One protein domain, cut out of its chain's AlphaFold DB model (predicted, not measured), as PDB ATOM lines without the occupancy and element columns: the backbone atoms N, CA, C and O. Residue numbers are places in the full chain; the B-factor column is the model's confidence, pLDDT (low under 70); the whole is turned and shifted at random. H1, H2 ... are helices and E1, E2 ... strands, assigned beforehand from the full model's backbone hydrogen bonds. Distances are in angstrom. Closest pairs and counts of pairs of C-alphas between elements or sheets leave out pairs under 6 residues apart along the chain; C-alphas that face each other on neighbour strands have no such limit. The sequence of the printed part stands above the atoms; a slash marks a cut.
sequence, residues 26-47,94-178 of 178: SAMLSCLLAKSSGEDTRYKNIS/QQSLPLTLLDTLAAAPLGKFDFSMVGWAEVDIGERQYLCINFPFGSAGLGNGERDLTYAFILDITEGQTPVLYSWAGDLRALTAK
ATOM      1  N   SER A  26     -21.680   0.292  -4.265       91.00
ATOM      2  CA  SER A  26     -23.139   0.291  -4.138       91.00
ATOM      3  C   SER A  26     -23.850   0.516  -5.477       91.00
ATOM      4  O   SER A  26     -24.851  -0.144  -5.750       91.00
ATOM      5  N   ALA A  27     -23.334   1.373  -6.361       92.38
ATOM      6  CA  ALA A  27     -23.892   1.528  -7.706       92.38
ATOM      7  C   ALA A  27     -23.716   0.244  -8.532       92.38
ATOM      8  O   ALA A  27     -24.644  -0.216  -9.204       92.38
ATOM      9  N   MET A  28     -22.541  -0.377  -8.414       89.00
ATOM     10  CA  MET A  28     -22.216  -1.641  -9.069       89.00
ATOM     11  C   MET A  28     -23.100  -2.789  -8.588       89.00
ATOM     12  O   MET A  28     -23.708  -3.484  -9.404       89.00
ATOM     13  N   LEU A  29     -23.206  -2.974  -7.271       89.62
ATOM     14  CA  LEU A  29     -24.061  -3.979  -6.641       89.62
ATOM     15  C   LEU A  29     -25.519  -3.753  -7.003       89.62
ATOM     16  O   LEU A  29     -26.224  -4.711  -7.318       89.62
ATOM     17  N   SER A  30     -25.957  -2.494  -7.026       92.75
ATOM     18  CA  SER A  30     -27.328  -2.176  -7.399       92.75
ATOM     19  C   SER A  30     -27.638  -2.591  -8.831       92.75
ATOM     20  O   SER A  30     -28.695  -3.162  -9.107       92.75
ATOM     21  N   CYS A  31     -26.689  -2.358  -9.740       92.25
ATOM     22  CA  CYS A  31     -26.813  -2.792 -11.121       92.25
ATOM     23  C   CYS A  31     -26.835  -4.322 -11.235       92.25
ATOM     24  O   CYS A  31     -27.752  -4.894 -11.823       92.25
ATOM     25  N   LEU A  32     -25.869  -4.996 -10.609       88.69
ATOM     26  CA  LEU A  32     -25.707  -6.445 -10.690       88.69
ATOM     27  C   LEU A  32     -26.891  -7.219 -10.079       88.69
ATOM     28  O   LEU A  32     -27.295  -8.254 -10.609       88.69
ATOM     29  N   LEU A  33     -27.465  -6.703  -8.988       88.81
ATOM     30  CA  LEU A  33     -28.611  -7.285  -8.279       88.81
ATOM     31  C   LEU A  33     -29.972  -6.785  -8.788       88.81
ATOM     32  O   LEU A  33     -31.003  -7.261  -8.311       88.81
ATOM     33  N   ALA A  34     -29.984  -5.827  -9.719       91.44
ATOM     34  CA  ALA A  34     -31.186  -5.191 -10.254       91.44
ATOM     35  C   ALA A  34     -32.112  -4.568  -9.183       91.44
ATOM     36  O   ALA A  34     -33.340  -4.681  -9.254       91.44
ATOM     37  N   LYS A  35     -31.528  -3.944  -8.154       93.06
ATOM     38  CA  LYS A  35     -32.241  -3.297  -7.034       93.06
ATOM     39  C   LYS A  35     -31.336  -2.285  -6.337       93.06
ATOM     40  O   LYS A  35     -30.133  -2.359  -6.492       93.06
ATOM     41  N   SER A  36     -31.873  -1.396  -5.506       94.38
ATOM     42  CA  SER A  36     -31.039  -0.555  -4.634       94.38
ATOM     43  C   SER A  36     -30.262  -1.403  -3.615       94.38
ATOM     44  O   SER A  36     -30.851  -2.271  -2.967       94.38
ATOM     45  N   SER A  37     -28.960  -1.149  -3.458       90.94
ATOM     46  CA  SER A  37     -28.074  -1.863  -2.522       90.94
ATOM     47  C   SER A  37     -27.397  -0.963  -1.476       90.94
ATOM     48  O   SER A  37     -26.527  -1.435  -0.751       90.94
ATOM     49  N   GLY A  38     -27.765   0.316  -1.399       87.94
ATOM     50  CA  GLY A  38     -27.272   1.280  -0.412       87.94
ATOM     51  C   GLY A  38     -28.344   2.318  -0.082       87.94
ATOM     52  O   GLY A  38     -29.288   2.480  -0.857       87.94
ATOM     53  N   GLU A  39     -28.211   3.003   1.059       88.69
ATOM     54  CA  GLU A  39     -29.198   3.996   1.526       88.69
ATOM     55  C   GLU A  39     -29.358   5.162   0.540       88.69
ATOM     56  O   GLU A  39     -30.480   5.566   0.238       88.69
ATOM     57  N   ASP A  40     -28.250   5.613  -0.048       92.75
ATOM     58  CA  ASP A  40     -28.218   6.721  -1.009       92.75
ATOM     59  C   ASP A  40     -28.264   6.260  -2.474       92.75
ATOM     60  O   ASP A  40     -28.063   7.055  -3.393       92.75
ATOM     61  N   THR A  41     -28.494   4.966  -2.721       96.06
ATOM     62  CA  THR A  41     -28.506   4.412  -4.078       96.06
ATOM     63  C   THR A  41     -29.925   4.211  -4.577       96.06
ATOM     64  O   THR A  41     -30.700   3.419  -4.032       96.06
ATOM     65  N   ARG A  42     -30.264   4.861  -5.687       97.50
ATOM     66  CA  ARG A  42     -31.562   4.698  -6.339       97.50
ATOM     67  C   ARG A  42     -31.418   3.852  -7.592       97.50
ATOM     68  O   ARG A  42     -30.785   4.274  -8.548       97.50
ATOM     69  N   TYR A  43     -32.075   2.696  -7.614       97.31
ATOM     70  CA  TYR A  43     -32.217   1.878  -8.816       97.31
ATOM     71  C   TYR A  43     -33.582   2.111  -9.467       97.31
ATOM     72  O   TYR A  43     -34.624   2.008  -8.811       97.31
ATOM     73  N   LYS A  44     -33.599   2.399 -10.768       97.12
ATOM     74  CA  LYS A  44     -34.828   2.666 -11.519       97.12
ATOM     75  C   LYS A  44     -34.821   1.919 -12.846       97.12
ATOM     76  O   LYS A  44     -34.117   2.291 -13.778       97.12
ATOM     77  N   ASN A  45     -35.677   0.908 -12.953       95.75
ATOM     78  CA  ASN A  45     -35.873   0.170 -14.198       95.75
ATOM     79  C   ASN A  45     -36.297   1.091 -15.350       95.75
ATOM     80  O   ASN A  45     -37.237   1.882 -15.225       95.75
ATOM     81  N   ILE A  46     -35.645   0.922 -16.498       95.75
ATOM     82  CA  ILE A  46     -36.014   1.561 -17.755       95.75
ATOM     83  C   ILE A  46     -36.902   0.588 -18.528       95.75
ATOM     84  O   ILE A  46     -36.508  -0.517 -18.894       95.75
ATOM     85  N   SER A  47     -38.137   1.010 -18.799       91.62
ATOM     86  CA  SER A  47     -39.077   0.214 -19.583       91.62
ATOM     87  C   SER A  47     -38.660   0.188 -21.056       91.62
ATOM     88  O   SER A  47     -38.908   1.144 -21.789       91.62
ATOM     89  N   GLN A  94     -16.429  -5.045 -25.700       90.81
ATOM     90  CA  GLN A  94     -15.091  -5.638 -25.667       90.81
ATOM     91  C   GLN A  94     -14.034  -4.701 -25.054       90.81
ATOM     92  O   GLN A  94     -13.017  -5.174 -24.554       90.81
ATOM     93  N   GLN A  95     -14.258  -3.384 -25.103       91.56
ATOM     94  CA  GLN A  95     -13.363  -2.365 -24.540       91.56
ATOM     95  C   GLN A  95     -13.828  -1.860 -23.170       91.56
ATOM     96  O   GLN A  95     -13.259  -0.898 -22.654       91.56
ATOM     97  N   SER A  96     -14.860  -2.480 -22.590       91.19
ATOM     98  CA  SER A  96     -15.310  -2.130 -21.246       91.19
ATOM     99  C   SER A  96     -14.185  -2.336 -20.235       91.19
ATOM    100  O   SER A  96     -13.444  -3.320 -20.300       91.19
ATOM    101  N   LEU A  97     -14.045  -1.395 -19.303       89.75
ATOM    102  CA  LEU A  97     -13.048  -1.493 -18.247       89.75
ATOM    103  C   LEU A  97     -13.538  -2.495 -17.194       89.75
ATOM    104  O   LEU A  97     -14.566  -2.236 -16.559       89.75
ATOM    105  N   PRO A  98     -12.848  -3.632 -16.997       85.38
ATOM    106  CA  PRO A  98     -13.263  -4.596 -15.996       85.38
ATOM    107  C   PRO A  98     -13.056  -3.998 -14.606       85.38
ATOM    108  O   PRO A  98     -11.991  -3.461 -14.296       85.38
ATOM    109  N   LEU A  99     -14.071  -4.106 -13.760       81.00
ATOM    110  CA  LEU A  99     -13.973  -3.744 -12.356       81.00
ATOM    111  C   LEU A  99     -13.643  -4.988 -11.538       81.00
ATOM    112  O   LEU A  99     -14.331  -6.004 -11.604       81.00
ATOM    113  N   THR A 100     -12.577  -4.893 -10.754       68.00
ATOM    114  CA  THR A 100     -12.209  -5.876  -9.734       68.00
ATOM    115  C   THR A 100     -12.597  -5.318  -8.376       68.00
ATOM    116  O   THR A 100     -11.805  -4.636  -7.727       68.00
ATOM    117  N   LEU A 101     -13.836  -5.562  -7.968       61.09
ATOM    118  CA  LEU A 101     -14.296  -5.292  -6.609       61.09
ATOM    119  C   LEU A 101     -14.422  -6.634  -5.866       61.09
ATOM    120  O   LEU A 101     -14.785  -7.643  -6.469       61.09
ATOM    121  N   LEU A 102     -14.116  -6.654  -4.565       55.72
ATOM    122  CA  LEU A 102     -14.348  -7.787  -3.647       55.72
ATOM    123  C   LEU A 102     -13.532  -9.090  -3.848       55.72
ATOM    124  O   LEU A 102     -14.075 -10.161  -3.591       55.72
ATOM    125  N   ASP A 103     -12.267  -9.058  -4.288       52.62
ATOM    126  CA  ASP A 103     -11.471 -10.288  -4.551       52.62
ATOM    127  C   ASP A 103     -12.183 -11.296  -5.484       52.62
ATOM    128  O   ASP A 103     -11.861 -12.485  -5.536       52.62
ATOM    129  N   THR A 104     -13.180 -10.822  -6.235       52.56
ATOM    130  CA  THR A 104     -13.917 -11.624  -7.204       52.56
ATOM    131  C   THR A 104     -13.154 -11.663  -8.520       52.56
ATOM    132  O   THR A 104     -12.433 -10.725  -8.875       52.56
ATOM    133  N   LEU A 105     -13.280 -12.778  -9.243       54.59
ATOM    134  CA  LEU A 105     -12.701 -12.922 -10.576       54.59
ATOM    135  C   LEU A 105     -13.176 -11.759 -11.451       54.59
ATOM    136  O   LEU A 105     -14.377 -11.580 -11.650       54.59
ATOM    137  N   ALA A 106     -12.224 -10.984 -11.979       56.50
ATOM    138  CA  ALA A 106     -12.514  -9.989 -12.999       56.50
ATOM    139  C   ALA A 106     -13.303 -10.673 -14.118       56.50
ATOM    140  O   ALA A 106     -12.854 -11.674 -14.685       56.50
ATOM    141  N   ALA A 107     -14.477 -10.142 -14.428       57.72
ATOM    142  CA  ALA A 107     -15.255 -10.618 -15.550       57.72
ATOM    143  C   ALA A 107     -14.412 -10.475 -16.820       57.72
ATOM    144  O   ALA A 107     -13.969  -9.372 -17.148       57.72
ATOM    145  N   ALA A 108     -14.172 -11.573 -17.542       62.91
ATOM    146  CA  ALA A 108     -13.573 -11.460 -18.863       62.91
ATOM    147  C   ALA A 108     -14.469 -10.543 -19.721       62.91
ATOM    148  O   ALA A 108     -15.689 -10.759 -19.739       62.91
ATOM    149  N   PRO A 109     -13.909  -9.533 -20.415       62.69
ATOM    150  CA  PRO A 109     -14.693  -8.662 -21.278       62.69
ATOM    151  C   PRO A 109     -15.464  -9.500 -22.296       62.69
ATOM    152  O   PRO A 109     -14.880 -10.286 -23.047       62.69
ATOM    153  N   LEU A 110     -16.788  -9.352 -22.315       76.06
ATOM    154  CA  LEU A 110     -17.621 -10.050 -23.285       76.06
ATOM    155  C   LEU A 110     -17.425  -9.416 -24.665       76.06
ATOM    156  O   LEU A 110     -17.312  -8.200 -24.805       76.06
ATOM    157  N   GLY A 111     -17.411 -10.238 -25.714       81.88
ATOM    158  CA  GLY A 111     -17.417  -9.720 -27.084       81.88
ATOM    159  C   GLY A 111     -18.764  -9.087 -27.443       81.88
ATOM    160  O   GLY A 111     -18.804  -8.059 -28.116       81.88
ATOM    161  N   LYS A 112     -19.859  -9.692 -26.968       87.31
ATOM    162  CA  LYS A 112     -21.250  -9.309 -27.231       87.31
ATOM    163  C   LYS A 112     -22.204  -9.902 -26.185       87.31
ATOM    164  O   LYS A 112     -21.788 -10.753 -25.402       87.31
ATOM    165  N   PHE A 113     -23.469  -9.491 -26.216       88.25
ATOM    166  CA  PHE A 113     -24.549 -10.064 -25.413       88.25
ATOM    167  C   PHE A 113     -25.875 -10.067 -26.184       88.25
ATOM    168  O   PHE A 113     -26.034  -9.337 -27.160       88.25
ATOM    169  N   ASP A 114     -26.834 -10.881 -25.743       87.88
ATOM    170  CA  ASP A 114     -28.187 -10.896 -26.307       87.88
ATOM    171  C   ASP A 114     -29.032  -9.746 -25.734       87.88
ATOM    172  O   ASP A 114     -29.339  -9.717 -24.541       87.88
ATOM    173  N   PHE A 115     -29.437  -8.808 -26.594       89.62
ATOM    174  CA  PHE A 115     -30.268  -7.662 -26.214       89.62
ATOM    175  C   PHE A 115     -31.591  -8.065 -25.542       89.62
ATOM    176  O   PHE A 115     -32.090  -7.338 -24.686       89.62
ATOM    177  N   SER A 116     -32.174  -9.206 -25.915       87.88
ATOM    178  CA  SER A 116     -33.459  -9.668 -25.375       87.88
ATOM    179  C   SER A 116     -33.361 -10.244 -23.959       87.88
ATOM    180  O   SER A 116     -34.382 -10.392 -23.289       87.88
ATOM    181  N   MET A 117     -32.142 -10.541 -23.498       88.38
ATOM    182  CA  MET A 117     -31.876 -11.179 -22.205       88.38
ATOM    183  C   MET A 117     -31.419 -10.192 -21.124       88.38
ATOM    184  O   MET A 117     -31.225 -10.601 -19.979       88.38
ATOM    185  N   VAL A 118     -31.244  -8.910 -21.462       91.62
ATOM    186  CA  VAL A 118     -30.745  -7.890 -20.533       91.62
ATOM    187  C   VAL A 118     -31.852  -6.982 -19.998       91.62
ATOM    188  O   VAL A 118     -32.793  -6.615 -20.701       91.62
ATOM    189  N   GLY A 119     -31.710  -6.588 -18.736       93.62
ATOM    190  CA  GLY A 119     -32.422  -5.469 -18.133       93.62
ATOM    191  C   GLY A 119     -31.674  -4.160 -18.366       93.62
ATOM    192  O   GLY A 119     -30.447  -4.151 -18.461       93.62
ATOM    193  N   TRP A 120     -32.422  -3.061 -18.450       95.94
ATOM    194  CA  TRP A 120     -31.882  -1.706 -18.533       95.94
ATOM    195  C   TRP A 120     -32.407  -0.900 -17.354       95.94
ATOM    196  O   TRP A 120     -33.605  -0.933 -17.066       95.94
ATOM    197  N   ALA A 121     -31.534  -0.156 -16.690       97.06
ATOM    198  CA  ALA A 121     -31.905   0.667 -15.551       97.06
ATOM    199  C   ALA A 121     -31.031   1.911 -15.441       97.06
ATOM    200  O   ALA A 121     -29.940   1.975 -16.000       97.06
ATOM    201  N   GLU A 122     -31.512   2.890 -14.691       97.25
ATOM    202  CA  GLU A 122     -30.688   3.965 -14.159       97.25
ATOM    203  C   GLU A 122     -30.284   3.636 -12.733       97.25
ATOM    204  O   GLU A 122     -31.081   3.088 -11.961       97.25
ATOM    205  N   VAL A 123     -29.057   4.005 -12.393       97.56
ATOM    206  CA  VAL A 123     -28.573   3.995 -11.020       97.56
ATOM    207  C   VAL A 123     -28.064   5.387 -10.695       97.56
ATOM    208  O   VAL A 123     -27.145   5.870 -11.352       97.56
ATOM    209  N   ASP A 124     -28.662   6.011  -9.687       96.88
ATOM    210  CA  ASP A 124     -28.231   7.309  -9.170       96.88
ATOM    211  C   ASP A 124     -27.584   7.108  -7.789       96.88
ATOM    212  O   ASP A 124     -28.118   6.365  -6.954       96.88
ATOM    213  N   ILE A 125     -26.448   7.766  -7.545       95.12
ATOM    214  CA  ILE A 125     -25.792   7.834  -6.232       95.12
ATOM    215  C   ILE A 125     -25.138   9.204  -6.041       95.12
ATOM    216  O   ILE A 125     -24.231   9.593  -6.777       95.12
ATOM    217  N   GLY A 126     -25.634   9.971  -5.068       91.75
ATOM    218  CA  GLY A 126     -25.247  11.375  -4.917       91.75
ATOM    219  C   GLY A 126     -25.464  12.159  -6.218       91.75
ATOM    220  O   GLY A 126     -26.579  12.230  -6.729       91.75
ATOM    221  N   GLU A 127     -24.388  12.729  -6.760       92.31
ATOM    222  CA  GLU A 127     -24.392  13.474  -8.029       92.31
ATOM    223  C   GLU A 127     -24.053  12.603  -9.251       92.31
ATOM    224  O   GLU A 127     -24.064  13.089 -10.384       92.31
ATOM    225  N   ARG A 128     -23.724  11.322  -9.046       94.75
ATOM    226  CA  ARG A 128     -23.327  10.412 -10.121       94.75
ATOM    227  C   ARG A 128     -24.534   9.679 -10.673       94.75
ATOM    228  O   ARG A 128     -25.390   9.202  -9.927       94.75
ATOM    229  N   GLN A 129     -24.557   9.556 -11.993       95.75
ATOM    230  CA  GLN A 129     -25.613   8.862 -12.709       95.75
ATOM    231  C   GLN A 129     -25.023   7.818 -13.644       95.75
ATOM    232  O   GLN A 129     -24.083   8.077 -14.398       95.75
ATOM    233  N   TYR A 130     -25.638   6.643 -13.638       96.56
ATOM    234  CA  TYR A 130     -25.206   5.518 -14.438       96.56
ATOM    235  C   TYR A 130     -26.350   4.910 -15.231       96.56
ATOM    236  O   TYR A 130     -27.467   4.753 -14.734       96.56
ATOM    237  N   LEU A 131     -26.027   4.466 -16.440       96.94
ATOM    238  CA  LEU A 131     -26.850   3.519 -17.173       96.94
ATOM    239  C   LEU A 131     -26.373   2.102 -16.855       96.94
ATOM    240  O   LEU A 131     -25.225   1.747 -17.114       96.94
ATOM    241  N   CYS A 132     -27.271   1.296 -16.310       95.88
ATOM    242  CA  CYS A 132     -27.047  -0.091 -15.950       95.88
ATOM    243  C   CYS A 132     -27.638  -1.034 -17.002       95.88
ATOM    244  O   CYS A 132     -28.786  -0.869 -17.422       95.88
ATOM    245  N   ILE A 133     -26.860  -2.049 -17.376       94.94
ATOM    246  CA  ILE A 133     -27.277  -3.178 -18.207       94.94
ATOM    247  C   ILE A 133     -26.986  -4.446 -17.415       94.94
ATOM    248  O   ILE A 133     -25.824  -4.807 -17.230       94.94
ATOM    249  N   ASN A 134     -28.024  -5.116 -16.934       91.31
ATOM    250  CA  ASN A 134     -27.890  -6.264 -16.040       91.31
ATOM    251  C   ASN A 134     -28.468  -7.537 -16.660       91.31
ATOM    252  O   ASN A 134     -29.361  -7.481 -17.502       91.31
ATOM    253  N   PHE A 135     -27.984  -8.692 -16.211       87.31
ATOM    254  CA  PHE A 135     -28.396 -10.002 -16.713       87.31
ATOM    255  C   PHE A 135     -29.209 -10.728 -15.631       87.31
ATOM    256  O   PHE A 135     -28.647 -11.468 -14.822       87.31
ATOM    257  N   PRO A 136     -30.539 -10.518 -15.563       68.25
ATOM    258  CA  PRO A 136     -31.369 -11.008 -14.456       68.25
ATOM    259  C   PRO A 136     -31.464 -12.541 -14.371       68.25
ATOM    260  O   PRO A 136     -31.936 -13.067 -13.367       68.25
ATOM    261  N   PHE A 137     -31.013 -13.262 -15.401       66.50
ATOM    262  CA  PHE A 137     -31.044 -14.724 -15.482       66.50
ATOM    263  C   PHE A 137     -29.643 -15.365 -15.375       66.50
ATOM    264  O   PHE A 137     -29.439 -16.481 -15.860       66.50
ATOM    265  N   GLY A 138     -28.669 -14.673 -14.768       65.44
ATOM    266  CA  GLY A 138     -27.286 -15.154 -14.646       65.44
ATOM    267  C   GLY A 138     -26.577 -15.202 -16.002       65.44
ATOM    268  O   GLY A 138     -26.789 -14.333 -16.846       65.44
ATOM    269  N   SER A 139     -25.778 -16.243 -16.258       57.84
ATOM    270  CA  SER A 139     -25.039 -16.407 -17.520       57.84
ATOM    271  C   SER A 139     -25.907 -16.701 -18.759       57.84
ATOM    272  O   SER A 139     -25.384 -17.028 -19.832       57.84
ATOM    273  N   ALA A 140     -27.237 -16.666 -18.643       53.47
ATOM    274  CA  ALA A 140     -28.128 -16.815 -19.785       53.47
ATOM    275  C   ALA A 140     -27.927 -15.637 -20.758       53.47
ATOM    276  O   ALA A 140     -27.969 -14.475 -20.371       53.47
ATOM    277  N   GLY A 141     -27.667 -15.947 -22.032       54.31
ATOM    278  CA  GLY A 141     -27.320 -14.942 -23.047       54.31
ATOM    279  C   GLY A 141     -25.822 -14.624 -23.159       54.31
ATOM    280  O   GLY A 141     -25.444 -13.838 -24.024       54.31
ATOM    281  N   LEU A 142     -24.968 -15.263 -22.343       61.38
ATOM    282  CA  LEU A 142     -23.506 -15.094 -22.369       61.38
ATOM    283  C   LEU A 142     -22.747 -16.259 -23.026       61.38
ATOM    284  O   LEU A 142     -21.569 -16.132 -23.349       61.38
ATOM    285  N   GLY A 143     -23.418 -17.393 -23.256       53.31
ATOM    286  CA  GLY A 143     -22.875 -18.541 -23.996       53.31
ATOM    287  C   GLY A 143     -21.858 -19.416 -23.245       53.31
ATOM    288  O   GLY A 143     -21.321 -20.342 -23.843       53.31
ATOM    289  N   ASN A 144     -21.606 -19.162 -21.956       55.50
ATOM    290  CA  ASN A 144     -20.547 -19.796 -21.151       55.50
ATOM    291  C   ASN A 144     -21.035 -20.762 -20.044       55.50
ATOM    292  O   ASN A 144     -20.218 -21.452 -19.448       55.50
ATOM    293  N   GLY A 145     -22.347 -20.896 -19.804       55.22
ATOM    294  CA  GLY A 145     -22.925 -22.004 -19.014       55.22
ATOM    295  C   GLY A 145     -22.789 -21.935 -17.481       55.22
ATOM    296  O   GLY A 145     -23.295 -22.828 -16.798       55.22
ATOM    297  N   GLU A 146     -22.170 -20.894 -16.925       62.72
ATOM    298  CA  GLU A 146     -22.001 -20.700 -15.477       62.72
ATOM    299  C   GLU A 146     -23.250 -20.093 -14.817       62.72
ATOM    300  O   GLU A 146     -23.362 -18.886 -14.618       62.72
ATOM    301  N   ARG A 147     -24.207 -20.952 -14.445       62.84
ATOM    302  CA  ARG A 147     -25.534 -20.547 -13.935       62.84
ATOM    303  C   ARG A 147     -25.519 -19.584 -12.742       62.84
ATOM    304  O   ARG A 147     -26.465 -18.815 -12.600       62.84
ATOM    305  N   ASP A 148     -24.488 -19.642 -11.905       70.06
ATOM    306  CA  ASP A 148     -24.426 -18.889 -10.646       70.06
ATOM    307  C   ASP A 148     -23.749 -17.515 -10.792       70.06
ATOM    308  O   ASP A 148     -23.735 -16.726  -9.844       70.06
ATOM    309  N   LEU A 149     -23.204 -17.213 -11.972       76.69
ATOM    310  CA  LEU A 149     -22.466 -15.987 -12.234       76.69
ATOM    311  C   LEU A 149     -23.365 -14.988 -12.975       76.69
ATOM    312  O   LEU A 149     -23.901 -15.268 -14.049       76.69
ATOM    313  N   THR A 150     -23.565 -13.818 -12.373       81.31
ATOM    314  CA  THR A 150     -24.288 -12.697 -12.979       81.31
ATOM    315  C   THR A 150     -23.290 -11.694 -13.540       81.31
ATOM    316  O   THR A 150     -22.211 -11.514 -12.978       81.31
ATOM    317  N   TYR A 151     -23.642 -11.065 -14.657       84.94
ATOM    318  CA  TYR A 151     -22.857 -10.010 -15.290       84.94
ATOM    319  C   TYR A 151     -23.627  -8.695 -15.250       84.94
ATOM    320  O   TYR A 151     -24.860  -8.666 -15.190       84.94
ATOM    321  N   ALA A 152     -22.888  -7.599 -15.337       90.00
ATOM    322  CA  ALA A 152     -23.437  -6.285 -15.586       90.00
ATOM    323  C   ALA A 152     -22.452  -5.422 -16.374       90.00
ATOM    324  O   ALA A 152     -21.231  -5.555 -16.254       90.00
ATOM    325  N   PHE A 153     -23.007  -4.491 -17.141       92.44
ATOM    326  CA  PHE A 153     -22.286  -3.335 -17.646       92.44
ATOM    327  C   PHE A 153     -22.850  -2.079 -17.010       92.44
ATOM    328  O   PHE A 153     -24.062  -1.952 -16.830       92.44
ATOM    329  N   ILE A 154     -21.967  -1.134 -16.713       94.25
ATOM    330  CA  ILE A 154     -22.358   0.180 -16.226       94.25
ATOM    331  C   ILE A 154     -21.680   1.240 -17.087       94.25
ATOM    332  O   ILE A 154     -20.474   1.194 -17.319       94.25
ATOM    333  N   LEU A 155     -22.461   2.168 -17.617       95.62
ATOM    334  CA  LEU A 155     -21.959   3.324 -18.343       95.62
ATOM    335  C   LEU A 155     -22.115   4.538 -17.432       95.62
ATOM    336  O   LEU A 155     -23.238   4.892 -17.076       95.62
ATOM    337  N   ASP A 156     -20.999   5.158 -17.054       95.44
ATOM    338  CA  ASP A 156     -21.028   6.427 -16.323       95.44
ATOM    339  C   ASP A 156     -21.539   7.524 -17.255       95.44
ATOM    340  O   ASP A 156     -20.911   7.812 -18.269       95.44
ATOM    341  N   ILE A 157     -22.704   8.087 -16.948       94.44
ATOM    342  CA  ILE A 157     -23.340   9.148 -17.734       94.44
ATOM    343  C   ILE A 157     -23.454  10.446 -16.930       94.44
ATOM    344  O   ILE A 157     -24.256  11.313 -17.281       94.44
ATOM    345  N   THR A 158     -22.647  10.577 -15.872       93.94
ATOM    346  CA  THR A 158     -22.578  11.765 -15.021       93.94
ATOM    347  C   THR A 158     -22.292  13.008 -15.863       93.94
ATOM    348  O   THR A 158     -21.419  13.016 -16.737       93.94
ATOM    349  N   GLU A 159     -23.045  14.079 -15.612       90.44
ATOM    350  CA  GLU A 159     -22.918  15.324 -16.364       90.44
ATOM    351  C   GLU A 159     -21.510  15.924 -16.220       90.44
ATOM    352  O   GLU A 159     -20.887  15.882 -15.161       90.44
ATOM    353  N   GLY A 160     -20.973  16.458 -17.320       87.38
ATOM    354  CA  GLY A 160     -19.625  17.029 -17.354       87.38
ATOM    355  C   GLY A 160     -18.484  16.008 -17.460       87.38
ATOM    356  O   GLY A 160     -17.333  16.421 -17.594       87.38
ATOM    357  N   GLN A 161     -18.770  14.700 -17.465       86.19
ATOM    358  CA  GLN A 161     -17.761  13.649 -17.632       86.19
ATOM    359  C   GLN A 161     -17.833  12.984 -19.011       86.19
ATOM    360  O   GLN A 161     -18.872  12.946 -19.670       86.19
ATOM    361  N   THR A 162     -16.697  12.452 -19.472       89.19
ATOM    362  CA  THR A 162     -16.686  11.580 -20.654       89.19
ATOM    363  C   THR A 162     -17.228  10.216 -20.240       89.19
ATOM    364  O   THR A 162     -16.639   9.620 -19.340       89.19
ATOM    365  N   PRO A 163     -18.287   9.692 -20.885       92.81
ATOM    366  CA  PRO A 163     -18.849   8.422 -20.460       92.81
ATOM    367  C   PRO A 163     -17.885   7.259 -20.661       92.81
ATOM    368  O   PRO A 163     -17.234   7.157 -21.705       92.81
ATOM    369  N   VAL A 164     -17.828   6.369 -19.674       93.00
ATOM    370  CA  VAL A 164     -16.967   5.183 -19.686       93.00
ATOM    371  C   VAL A 164     -17.787   3.957 -19.341       93.00
ATOM    372  O   VAL A 164     -18.550   3.959 -18.375       93.00
ATOM    373  N   LEU A 165     -17.645   2.924 -20.172       93.75
ATOM    374  CA  LEU A 165     -18.300   1.642 -19.979       93.75
ATOM    375  C   LEU A 165     -17.400   0.745 -19.138       93.75
ATOM    376  O   LEU A 165     -16.259   0.468 -19.511       93.75
ATOM    377  N   TYR A 166     -17.941   0.255 -18.039       92.12
ATOM    378  CA  TYR A 166     -17.308  -0.722 -17.176       92.12
ATOM    379  C   TYR A 166     -18.053  -2.050 -17.265       92.12
ATOM    380  O   TYR A 166     -19.249  -2.086 -17.568       92.12
ATOM    381  N   SER A 167     -17.345  -3.139 -16.993       88.88
ATOM    382  CA  SER A 167     -17.917  -4.479 -16.889       88.88
ATOM    383  C   SER A 167     -17.621  -5.087 -15.532       88.88
ATOM    384  O   SER A 167     -16.569  -4.856 -14.935       88.88
ATOM    385  N   TRP A 168     -18.569  -5.872 -15.035       86.56
ATOM    386  CA  TRP A 168     -18.409  -6.600 -13.791       86.56
ATOM    387  C   TRP A 168     -19.203  -7.897 -13.815       86.56
ATOM    388  O   TRP A 168     -20.191  -8.027 -14.540       86.56
ATOM    389  N   ALA A 169     -18.759  -8.856 -13.015       82.62
ATOM    390  CA  ALA A 169     -19.468 -10.092 -12.782       82.62
ATOM    391  C   ALA A 169     -19.230 -10.561 -11.352       82.62
ATOM    392  O   ALA A 169     -18.212 -10.236 -10.743       82.62
ATOM    393  N   GLY A 170     -20.163 -11.344 -10.831       78.31
ATOM    394  CA  GLY A 170     -20.033 -11.929  -9.506       78.31
ATOM    395  C   GLY A 170     -20.951 -13.125  -9.310       78.31
ATOM    396  O   GLY A 170     -21.944 -13.287 -10.021       78.31
ATOM    397  N   ASP A 171     -20.608 -13.973  -8.340       78.69
ATOM    398  CA  ASP A 171     -21.466 -15.082  -7.912       78.69
ATOM    399  C   ASP A 171     -22.644 -14.517  -7.109       78.69
ATOM    400  O   ASP A 171     -22.461 -13.909  -6.049       78.69
ATOM    401  N   LEU A 172     -23.865 -14.728  -7.603       73.94
ATOM    402  CA  LEU A 172     -25.075 -14.183  -6.991       73.94
ATOM    403  C   LEU A 172     -25.253 -14.640  -5.532       73.94
ATOM    404  O   LEU A 172     -25.749 -13.875  -4.706       73.94
ATOM    405  N   ARG A 173     -24.829 -15.861  -5.185       74.31
ATOM    406  CA  ARG A 173     -24.920 -16.386  -3.812       74.31
ATOM    407  C   ARG A 173     -23.968 -15.647  -2.889       74.31
ATOM    408  O   ARG A 173     -24.367 -15.251  -1.800       74.31
ATOM    409  N   ALA A 174     -22.731 -15.426  -3.332       78.06
ATOM    410  CA  ALA A 174     -21.741 -14.691  -2.549       78.06
ATOM    411  C   ALA A 174     -22.183 -13.238  -2.300       78.06
ATOM    412  O   ALA A 174     -21.951 -12.693  -1.223       78.06
ATOM    413  N   LEU A 175     -22.857 -12.635  -3.282       76.12
ATOM    414  CA  LEU A 175     -23.347 -11.259  -3.209       76.12
ATOM    415  C   LEU A 175     -24.609 -11.097  -2.353       76.12
ATOM    416  O   LEU A 175     -24.849 -10.011  -1.836       76.12
ATOM    417  N   THR A 176     -25.424 -12.145  -2.213       71.62
ATOM    418  CA  THR A 176     -26.696 -12.104  -1.465       71.62
ATOM    419  C   THR A 176     -26.621 -12.718  -0.067       71.62
ATOM    420  O   THR A 176     -27.565 -12.571   0.701       71.62
ATOM    421  N   ALA A 177     -25.522 -13.397   0.276       69.88
ATOM    422  CA  ALA A 177     -25.311 -14.017   1.587       69.88
ATOM    423  C   ALA A 177     -24.771 -13.060   2.672       69.88
ATOM    424  O   ALA A 177     -24.559 -13.500   3.802       69.88
ATOM    425  N   LYS A 178     -24.521 -11.791   2.335       57.62
ATOM    426  CA  LYS A 178     -24.130 -10.722   3.267       57.62
ATOM    427  C   LYS A 178     -25.344  -9.882   3.648       57.62
ATOM    428  O   LYS A 178     -25.391  -9.467   4.826       57.62
TER     429      LYS A 178
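AT A GLANCE: This is residues 26 to 47 and 94 to 178 of the 178 residues of an uncharacterized protein of Budvicia aquatica (UniProt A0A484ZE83). One strongly twisted sheet of five strands curls round the short helix H1, which packs in its hollow across E1 to E5; a second short helix, H2, follows E5 and only grazes the sheet. The long unnamed stretch of residues 94 to 118 runs past the E5 edge, where residues 97 to 98 pair with E5, and leads on to E2. The printed part has 107 residues with two named helices and five named strands, in the order H1, E1, E2, E3, E4, E5, H2; the sheet's order is E1, E2, E3, E4, E5, all antiparallel. The class is mixed, helices and strands, with under half of the residues in named elements. The whole is compact, with a radius of gyration of the C-alphas of 13.0 A and spans of 38 by 31 by 30 A.

IN THESE COORDINATES: H1 is residues 26 to 33, 10.2 A long, and its C-alpha 26 is at (-23.139, 0.291, -4.138). E1 is residues 41 to 45, 13.2 A. After the cut, E2 is residues 119 to 125, 19.0 A, and E3 is residues 128 to 134, 18.3 A. E4, residues 149 to 156, measures 22.8 A, and its C-alpha 149 is at (-22.466, -15.987, -12.234). E5 is residues 165 to 171, 20.9 A. H2 is residues 172 to 176, 6.1 A, ending with C-alpha 176 at (-26.696, -12.104, -1.465).

HOW THE PARTS SIT: H1 is on the sheet, which curls round it. Its closest C-alphas to E4 are those of Leu 32 and Ala 152, 5.4 A apart, and to E1 those of Ser 30 and Tyr 43, 6.5 A apart. The edge strand E1 is antiparallel to E2 at 155 degrees, with N 44 and O 122 at 2.9 A. E2 to E5 form a meander, each strand the antiparallel neighbour of the one before. In the hairpin of E2 and E3, N 121 and O 132 are 2.9 A apart. In the hairpin of E3 and E4, N 133 and O 153 are 2.9 A apart. In the hairpin of E4 and the other edge strand, E5, N 152 and O 168 are 2.8 A apart. E1 and E5 are apart. H2 only grazes the sheet, with its residues 172 to 175. H1 and H2 are close but not clearly touching, the closest C-alphas being those of Leu 33 and Leu 172, 7.9 A apart. In H1 and H2 every O i to N i+4 pair is within hydrogen-bond range.

THE WHOLE: The C-alphas of Gly 145 and Gly 160 are the two farthest apart, at 39.2 A. Residues 48 to 93 are not printed, and C-alphas 47 and 94 are 25.4 A apart across this cut, which lies in the link from E1 to E2. The link from E3 to E4, 14 residues, is long. The mean pLDDT of the printed part is 82.9; residues 100 to 109, 136 to 147 and 177 to 178 are under 70.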